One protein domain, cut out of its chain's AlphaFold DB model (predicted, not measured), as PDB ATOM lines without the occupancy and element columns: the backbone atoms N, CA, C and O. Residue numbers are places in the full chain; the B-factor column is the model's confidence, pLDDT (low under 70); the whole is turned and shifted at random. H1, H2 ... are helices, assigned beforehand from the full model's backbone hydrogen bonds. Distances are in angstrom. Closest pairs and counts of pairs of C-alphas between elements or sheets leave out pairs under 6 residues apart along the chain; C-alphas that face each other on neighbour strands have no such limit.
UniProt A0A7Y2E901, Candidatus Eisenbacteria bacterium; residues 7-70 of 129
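AT A GLANCE: This is residues 7 to 70 of the 129 residues of a protein of Candidatus Eisenbacteria bacterium (UniProt A0A7Y2E901). A long straight helix, H2, with the short H1 at its first end, makes one side of the model, and a small lobe of two steeply crossed helices, H3 and H4, makes the other. A long link, residues 31 to 43, leads from the far end of H2 over to H3, and the link of residues 53 to 58 between H3 and H4 reaches back toward H2. The printed part has 64 residues with four named helices in the order H1, H2, H3, H4 and no named strand; its class is all helix, with 39 residues in the helices. It is only just compact, close to loose, with a radius of gyration of the C-alphas of 12.6 A, and its outline of 37 by 25 by 17 A is only just elongated.

IN THESE COORDINATES: H2, the longest helix, holds the 15 residues 16 to 30 and is 21.0 A long from first to last C-alpha, from C-alpha 16 at (75.901, 99.532, 3.990) to C-alpha 30 at (76.501, 101.528, 24.885). Before it stands H1, residues 7 to 10, 5.0 A long, which begins at C-alpha 7 at (67.327, 101.925, 7.043). H3, residues 44 to 52, is 12.2 A long. H4, residues 59 to 69, is 14.9 A long and ends at C-alpha 69 at (90.560, 114.076, 17.889).

HOW THE PARTS SIT: H2 touches H1 only at the corner by their tight link of five residues, and only just, with 3 pairs of C-alphas within 8 A. Residues 16 to 19 alone of H2 take part, and the closest C-alphas are those of Ile 9 and Thr 19, 6.5 A apart. H2 is apart from H3, the next helix in the chain, and also from H4. H3 and H4 touch, with 9 pairs of C-alphas within 8 A; the closest C-alphas are those of Arg 48 and Ala 62, 5.7 A apart. Their lines stand at a steep tilt of 61 degrees, opposite ways. H1 is apart from H3 and H4. In H2, H3 and H4 every O i to N i+4 pair is within hydrogen-bond range; H1 is too short for such a pair, and its one O i to N i+3 pair is within range.

THE WHOLE: The two C-alphas farthest apart are those of Ser 11 and Thr 43, 37.7 A, and the first and last printed C-alphas, of Arg 7 and Leu 70, are 31.1 A apart. The printed part has no cut. The link from H2 to H3, 13 residues, is long, and its C-alphas lie 8 to 17 A from the mean of the C-alphas; the link from H3 to H4, 6 residues, is short. The mean pLDDT of the printed part is 95.0, and no printed residue is under 70.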
ATOM      1  N   ARG A   7      67.899 101.228   8.213       88.62
ATOM      2  CA  ARG A   7      67.327 101.925   7.043       88.62
ATOM      3  C   ARG A   7      67.367 103.446   7.187       88.62
ATOM      4  O   ARG A   7      67.676 104.122   6.214       88.62
ATOM      5  N   GLN A   8      67.105 103.977   8.384       91.69
ATOM      6  CA  GLN A   8      67.179 105.421   8.642       91.69
ATOM      7  C   GLN A   8      68.619 105.943   8.579       91.69
ATOM      8  O   GLN A   8      68.849 107.059   8.132       91.69
ATOM      9  N   ILE A   9      69.605 105.140   8.990       90.62
ATOM     10  CA  ILE A   9      71.020 105.510   8.830       90.62
ATOM     11  C   ILE A   9      71.389 105.546   7.339       90.62
ATOM     12  O   ILE A   9      72.025 106.492   6.874       90.62
ATOM     13  N   GLN A  10      70.955 104.545   6.569       92.00
ATOM     14  CA  GLN A  10      71.232 104.468   5.133       92.00
ATOM     15  C   GLN A  10      70.538 105.576   4.332       92.00
ATOM     16  O   GLN A  10      71.138 106.103   3.397       92.00
ATOM     17  N   SER A  11      69.326 105.992   4.722       94.69
ATOM     18  CA  SER A  11      68.619 107.098   4.059       94.69
ATOM     19  C   SER A  11      69.342 108.444   4.188       94.69
ATOM     20  O   SER A  11      69.063 109.356   3.420       94.69
ATOM     21  N   CYS A  12      70.313 108.568   5.102       93.88
ATOM     22  CA  CYS A  12      71.211 109.722   5.193       93.88
ATOM     23  C   CYS A  12      72.403 109.658   4.212       93.88
ATOM     24  O   CYS A  12      73.355 110.422   4.356       93.88
ATOM     25  N   GLY A  13      72.404 108.730   3.248       94.62
ATOM     26  CA  GLY A  13      73.496 108.549   2.283       94.62
ATOM     27  C   GLY A  13      74.676 107.729   2.819       94.62
ATOM     28  O   GLY A  13      75.755 107.713   2.224       94.62
ATOM     29  N   VAL A  14      74.501 107.036   3.949       94.88
ATOM     30  CA  VAL A  14      75.536 106.174   4.527       94.88
ATOM     31  C   VAL A  14      75.529 104.815   3.830       94.88
ATOM     32  O   VAL A  14      74.507 104.138   3.752       94.88
ATOM     33  N   THR A  15      76.694 104.365   3.360       95.62
ATOM     34  CA  THR A  15      76.820 103.046   2.722       95.62
ATOM     35  C   THR A  15      76.512 101.910   3.699       95.62
ATOM     36  O   THR A  15      76.659 102.046   4.917       95.62
ATOM     37  N   ARG A  16      76.164 100.730   3.172       93.00
ATOM     38  CA  ARG A  16      75.901  99.532   3.990       93.00
ATOM     39  C   ARG A  16      77.068  99.189   4.925       93.00
ATOM     40  O   ARG A  16      76.862  98.899   6.099       93.00
ATOM     41  N   GLN A  17      78.297  99.267   4.417       94.88
ATOM     42  CA  GLN A  17      79.511  98.987   5.188       94.88
ATOM     43  C   GLN A  17      79.727 100.009   6.312       94.88
ATOM     44  O   GLN A  17      79.954  99.620   7.454       94.88
ATOM     45  N   LYS A  18      79.593 101.311   6.020       93.94
ATOM     46  CA  LYS A  18      79.729 102.365   7.038       93.94
ATOM     47  C   LYS A  18      78.604 102.319   8.070       93.94
ATOM     48  O   LYS A  18      78.855 102.607   9.233       93.94
ATOM     49  N   THR A  19      77.404 101.893   7.673       94.50
ATOM     50  CA  THR A  19      76.281 101.675   8.597       94.50
ATOM     51  C   THR A  19      76.652 100.630   9.646       94.50
ATOM     52  O   THR A  19      76.591 100.923  10.835       94.50
ATOM     53  N   ARG A  20      77.179  99.473   9.217       92.44
ATOM     54  CA  ARG A  20      77.664  98.424  10.128       92.44
ATOM     55  C   ARG A  20      78.749  98.930  11.087       92.44
ATOM     56  O   ARG A  20      78.779  98.525  12.245       92.44
ATOM     57  N   TYR A  21      79.651  99.797  10.626       94.94
ATOM     58  CA  TYR A  21      80.697 100.375  11.483       94.94
ATOM     59  C   TYR A  21      80.129 101.342  12.523       94.94
ATOM     60  O   TYR A  21      80.516 101.281  13.687       94.94
ATOM     61  N   ILE A  22      79.178 102.194  12.128       93.31
ATOM     62  CA  ILE A  22      78.492 103.118  13.040       93.31
ATOM     63  C   ILE A  22      77.699 102.344  14.095       93.31
ATOM     64  O   ILE A  22      77.777 102.675  15.276       93.31
ATOM     65  N   GLU A  23      76.969 101.306  13.690       91.19
ATOM     66  CA  GLU A  23      76.227 100.435  14.605       91.19
ATOM     67  C   GLU A  23      77.177  99.719  15.572       91.19
ATOM     68  O   GLU A  23      76.988  99.800  16.784       91.19
ATOM     69  N   GLY A  24      78.254  99.103  15.067       92.25
ATOM     70  CA  GLY A  24      79.262  98.444  15.903       92.25
ATOM     71  C   GLY A  24      79.907  99.390  16.920       92.25
ATOM     72  O   GLY A  24      80.070  99.028  18.086       92.25
ATOM     73  N   LEU A  25      80.210 100.625  16.509       93.44
ATOM     74  CA  LEU A  25      80.716 101.669  17.398       93.44
ATOM     75  C   LEU A  25      79.679 102.066  18.459       93.44
ATOM     76  O   LEU A  25      80.015 102.173  19.636       93.44
ATOM     77  N   ALA A  26      78.422 102.270  18.059       92.12
ATOM     78  CA  ALA A  26      77.348 102.651  18.970       92.12
ATOM     79  C   ALA A  26      77.090 101.572  20.031       92.12
ATOM     80  O   ALA A  26      76.956 101.907  21.208       92.12
ATOM     81  N   ILE A  27      77.088 100.296  19.634       91.75
ATOM     82  CA  ILE A  27      76.961  99.157  20.551       91.75
ATOM     83  C   ILE A  27      78.163  99.113  21.501       91.75
ATOM     84  O   ILE A  27      77.974  99.019  22.709       91.75
ATOM     85  N   ALA A  28      79.395  99.251  20.994       93.31
ATOM     86  CA  ALA A  28      80.594  99.234  21.836       93.31
ATOM     87  C   ALA A  28      80.588 100.339  22.907       93.31
ATOM     88  O   ALA A  28      81.008 100.103  24.040       93.31
ATOM     89  N   VAL A  29      80.089 101.530  22.567       93.44
ATOM     90  CA  VAL A  29      79.923 102.632  23.526       93.44
ATOM     91  C   VAL A  29      78.795 102.341  24.516       93.44
ATOM     92  O   VAL A  29      78.965 102.556  25.714       93.44
ATOM     93  N   HIS A  30      77.653 101.840  24.039       92.69
ATOM     94  CA  HIS A  30      76.501 101.528  24.885       92.69
ATOM     95  C   HIS A  30      76.819 100.444  25.925       92.69
ATOM     96  O   HIS A  30      76.525 100.614  27.106       92.69
ATOM     97  N   GLU A  31      77.506  99.382  25.506       93.75
ATOM     98  CA  GLU A  31      77.962  98.278  26.361       93.75
ATOM     99  C   GLU A  31      79.214  98.624  27.183       93.75
ATOM    100  O   GLU A  31      79.775  97.764  27.854       93.75
ATOM    101  N   LYS A  32      79.682  99.880  27.135       92.75
ATOM    102  CA  LYS A  32      80.874 100.376  27.849       92.75
ATOM    103  C   LYS A  32      82.185  99.655  27.498       92.75
ATOM    104  O   LYS A  32      83.194  99.879  28.163       92.75
ATOM    105  N   ARG A  33      82.214  98.864  26.419       92.62
ATOM    106  CA  ARG A  33      83.442  98.284  25.842       92.62
ATOM    107  C   ARG A  33      84.360  99.354  25.246       92.62
ATOM    108  O   ARG A  33      85.567  99.157  25.167       92.62
ATOM    109  N   LEU A  34      83.793 100.496  24.850       93.12
ATOM    110  CA  LEU A  34      84.526 101.686  24.432       93.12
ATOM    111  C   LEU A  34      84.091 102.905  25.248       93.12
ATOM    112  O   LEU A  34      82.917 103.265  25.281       93.12
ATOM    113  N   SER A  35      85.062 103.607  25.826       94.38
ATOM    114  CA  SER A  35      84.854 104.897  26.483       94.38
ATOM    115  C   SER A  35      85.815 105.928  25.904       94.38
ATOM    116  O   SER A  35      87.014 105.901  26.176       94.38
ATOM    117  N   PHE A  36      85.287 106.894  25.145       91.81
ATOM    118  CA  PHE A  36      86.090 108.002  24.610       91.81
ATOM    119  C   PHE A  36      86.740 108.850  25.709       91.81
ATOM    120  O   PHE A  36      87.773 109.476  25.479       91.81
ATOM    121  N   ARG A  37      86.145 108.879  26.910       93.50
ATOM    122  CA  ARG A  37      86.738 109.543  28.072       93.50
ATOM    123  C   ARG A  37      87.983 108.793  28.540       93.50
ATOM    124  O   ARG A  37      89.007 109.427  28.757       93.50
ATOM    125  N   SER A  38      87.907 107.467  28.618       94.50
ATOM    126  CA  SER A  38      89.021 106.612  29.042       94.50
ATOM    127  C   SER A  38      90.170 106.614  28.027       94.50
ATOM    128  O   SER A  38      91.330 106.646  28.422       94.50
ATOM    129  N   LEU A  39      89.876 106.712  26.723       96.19
ATOM    130  CA  LEU A  39      90.915 106.856  25.688       96.19
ATOM    131  C   LEU A  39      91.831 108.080  25.905       96.19
ATOM    132  O   LEU A  39      92.971 108.101  25.438       96.19
ATOM    133  N   ARG A  40      91.351 109.127  26.594       95.00
ATOM    134  CA  ARG A  40      92.151 110.331  26.890       95.00
ATOM    135  C   ARG A  40      93.187 110.110  27.988       95.00
ATOM    136  O   ARG A  40      94.197 110.805  27.985       95.00
ATOM    137  N   SER A  41      92.941 109.186  28.914       95.38
ATOM    138  CA  SER A  41      93.876 108.864  29.999       95.38
ATOM    139  C   SER A  41      94.847 107.742  29.640       95.38
ATOM    140  O   SER A  41      95.895 107.641  30.262       95.38
ATOM    141  N   MET A  42      94.522 106.926  28.635       97.38
ATOM    142  CA  MET A  42      95.397 105.868  28.118       97.38
ATOM    143  C   MET A  42      96.669 106.424  27.462       97.38
ATOM    144  O   MET A  42      96.705 107.576  27.010       97.38
ATOM    145  N   THR A  43      97.696 105.583  27.366       97.88
ATOM    146  CA  THR A  43      98.854 105.802  26.487       97.88
ATOM    147  C   THR A  43      98.439 105.767  25.010       97.88
ATOM    148  O   THR A  43      97.307 105.409  24.668       97.88
ATOM    149  N   ASN A  44      99.333 106.179  24.105       97.31
ATOM    150  CA  ASN A  44      99.030 106.141  22.670       97.31
ATOM    151  C   ASN A  44      98.827 104.698  22.192       97.31
ATOM    152  O   ASN A  44      97.929 104.445  21.394       97.31
ATOM    153  N   GLU A  45      99.650 103.779  22.687       97.19
ATOM    154  CA  GLU A  45      99.638 102.358  22.362       97.19
ATOM    155  C   GLU A  45      98.330 101.708  22.830       97.19
ATOM    156  O   GLU A  45      97.582 101.195  22.002       97.19
ATOM    157  N   GLU A  46      97.973 101.852  24.110       97.81
ATOM    158  CA  GLU A  46      96.719 101.309  24.655       97.81
ATOM    159  C   GLU A  46      95.488 101.873  23.935       97.81
ATOM    160  O   GLU A  46      94.569 101.135  23.570       97.81
ATOM    161  N   ALA A  47      95.457 103.189  23.698       97.88
ATOM    162  CA  ALA A  47      94.339 103.818  23.007       97.88
ATOM    163  C   ALA A  47      94.233 103.339  21.549       97.88
ATOM    164  O   ALA A  47      93.122 103.140  21.053       97.88
ATOM    165  N   ARG A  48      95.369 103.138  20.863       97.50
ATOM    166  CA  ARG A  48      95.404 102.570  19.510       97.50
ATOM    167  C   ARG A  48      94.853 101.146  19.519       97.50
ATOM    168  O   ARG A  48      93.967 100.855  18.719       97.50
ATOM    169  N   ASP A  49      95.318 100.299  20.429       96.81
ATOM    170  CA  ASP A  49      94.904  98.896  20.511       96.81
ATOM    171  C   ASP A  49      93.408  98.766  20.804       96.81
ATOM    172  O   ASP A  49      92.718  97.982  20.150       96.81
ATOM    173  N   HIS A  50      92.869  99.606  21.694       95.94
ATOM    174  CA  HIS A  50      91.430  99.689  21.944       95.94
ATOM    175  C   HIS A  50      90.629 100.091  20.700       95.94
ATOM    176  O   HIS A  50      89.561  99.533  20.441       95.94
ATOM    177  N   LEU A  51      91.118 101.065  19.926       96.81
ATOM    178  CA  LEU A  51      90.452 101.516  18.703       96.81
ATOM    179  C   LEU A  51      90.484 100.447  17.604       96.81
ATOM    180  O   LEU A  51      89.504 100.306  16.876       96.81
ATOM    181  N   LEU A  52      91.570  99.679  17.505       96.62
ATOM    182  CA  LEU A  52      91.730  98.605  16.521       96.62
ATOM    183  C   LEU A  52      90.758  97.434  16.724       96.62
ATOM    184  O   LEU A  52      90.489  96.703  15.774       96.62
ATOM    185  N   GLN A  53      90.181  97.276  17.918       94.94
ATOM    186  CA  GLN A  53      89.136  96.271  18.161       94.94
ATOM    187  C   GLN A  53      87.794  96.619  17.497       94.94
ATOM    188  O   GLN A  53      86.883  95.791  17.454       94.94
ATOM    189  N   LEU A  54      87.624  97.850  17.006       95.19
ATOM    190  CA  LEU A  54      86.363  98.307  16.433       95.19
ATOM    191  C   LEU A  54      86.284  97.979  14.934       95.19
ATOM    192  O   LEU A  54      87.211  98.276  14.175       95.19
ATOM    193  N   PRO A  55      85.151  97.434  14.454       92.00
ATOM    194  CA  PRO A  55      84.996  97.110  13.045       92.00
ATOM    195  C   PRO A  55      85.101  98.376  12.186       92.00
ATOM    196  O   PRO A  55      84.402  99.361  12.417       92.00
ATOM    197  N   GLY A  56      85.954  98.324  11.163       92.94
ATOM    198  CA  GLY A  56      86.169  99.439  10.238       92.94
ATOM    199  C   GLY A  56      87.215 100.461  10.680       92.94
ATOM    200  O   GLY A  56      87.462 101.412   9.938       92.94
ATOM    201  N   ILE A  57      87.861 100.272  11.836       96.62
ATOM    202  CA  ILE A  57      88.993 101.095  12.270       96.62
ATOM    203  C   ILE A  57      90.293 100.323  12.047       96.62
ATOM    204  O   ILE A  57      90.602  99.372  12.755       96.62
ATOM    205  N   GLY A  58      91.060 100.743  11.039       97.06
ATOM    206  CA  GLY A  58      92.418 100.249  10.799       97.06
ATOM    207  C   GLY A  58      93.497 101.126  11.453       97.06
ATOM    208  O   GLY A  58      93.173 102.196  11.980       97.06
ATOM    209  N   PRO A  59      94.785 100.731  11.360       97.56
ATOM    210  CA  PRO A  59      95.906 101.444  11.987       97.56
ATOM    211  C   PRO A  59      95.967 102.930  11.638       97.56
ATOM    212  O   PRO A  59      96.056 103.768  12.532       97.56
ATOM    213  N   TRP A  60      95.822 103.271  10.354       97.81
ATOM    214  CA  TRP A  60      95.815 104.667   9.917       97.81
ATOM    215  C   TRP A  60      94.662 105.455  10.554       97.81
ATOM    216  O   TRP A  60      94.880 106.526  11.110       97.81
ATOM    217  N   THR A  61      93.438 104.915  10.555       98.00
ATOM    218  CA  THR A  61      92.271 105.590  11.148       98.00
ATOM    219  C   THR A  61      92.436 105.795  12.654       98.00
ATOM    220  O   THR A  61      92.103 106.868  13.160       98.00
ATOM    221  N   ALA A  62      92.966 104.796  13.368       98.19
ATOM    222  CA  ALA A  62      93.269 104.918  14.790       98.19
ATOM    223  C   ALA A  62      94.279 106.051  15.035       98.19
ATOM    224  O   ALA A  62      94.046 106.916  15.878       98.19
ATOM    225  N   ASP A  63      95.340 106.125  14.231       98.44
ATOM    226  CA  ASP A  63      96.352 107.176  14.344       98.44
ATOM    227  C   ASP A  63      95.808 108.567  14.073       98.44
ATOM    228  O   ASP A  63      96.105 109.501  14.817       98.44
ATOM    229  N   ILE A  64      94.977 108.707  13.039       98.31
ATOM    230  CA  ILE A  64      94.293 109.964  12.745       98.31
ATOM    231  C   ILE A  64      93.408 110.374  13.919       98.31
ATOM    232  O   ILE A  64      93.401 111.549  14.288       98.31
ATOM    233  N   TYR A  65      92.698 109.435  14.545       98.06
ATOM    234  CA  TYR A  65      91.885 109.740  15.715       98.06
ATOM    235  C   TYR A  65      92.739 110.226  16.895       98.06
ATOM    236  O   TYR A  65      92.446 111.277  17.474       98.06
ATOM    237  N   LEU A  66      93.827 109.524  17.227       98.50
ATOM    238  CA  LEU A  66      94.736 109.946  18.298       98.50
ATOM    239  C   LEU A  66      95.341 111.331  18.012       98.50
ATOM    240  O   LEU A  66      95.370 112.199  18.888       98.50
ATOM    241  N   LEU A  67      95.777 111.560  16.774       98.38
ATOM    242  CA  LEU A  67      96.423 112.793  16.336       98.38
ATOM    243  C   LEU A  67      95.457 113.984  16.304       98.38
ATOM    244  O   LEU A  67      95.788 115.056  16.811       98.38
ATOM    245  N   MET A  68      94.282 113.822  15.691       97.69
ATOM    246  CA  MET A  68      93.353 114.922  15.395       97.69
ATOM    247  C   MET A  68      92.290 115.099  16.479       97.69
ATOM    248  O   MET A  68      92.049 116.221  16.924       97.69
ATOM    249  N   ALA A  69      91.657 114.010  16.924       96.94
ATOM    250  CA  ALA A  69      90.560 114.076  17.889       96.94
ATOM    251  C   ALA A  69      91.071 114.149  19.334       96.94
ATOM    252  O   ALA A  69      90.585 114.966  20.122       96.94
ATOM    253  N   LEU A  70      92.074 113.333  19.684       97.62
ATOM    254  CA  LEU A  70      92.696 113.378  21.015       97.62
ATOM    255  C   LEU A  70      93.849 114.383  21.115       97.62
ATOM    256  O   LEU A  70      94.327 114.633  22.218       97.62
TER     257      LEU A  70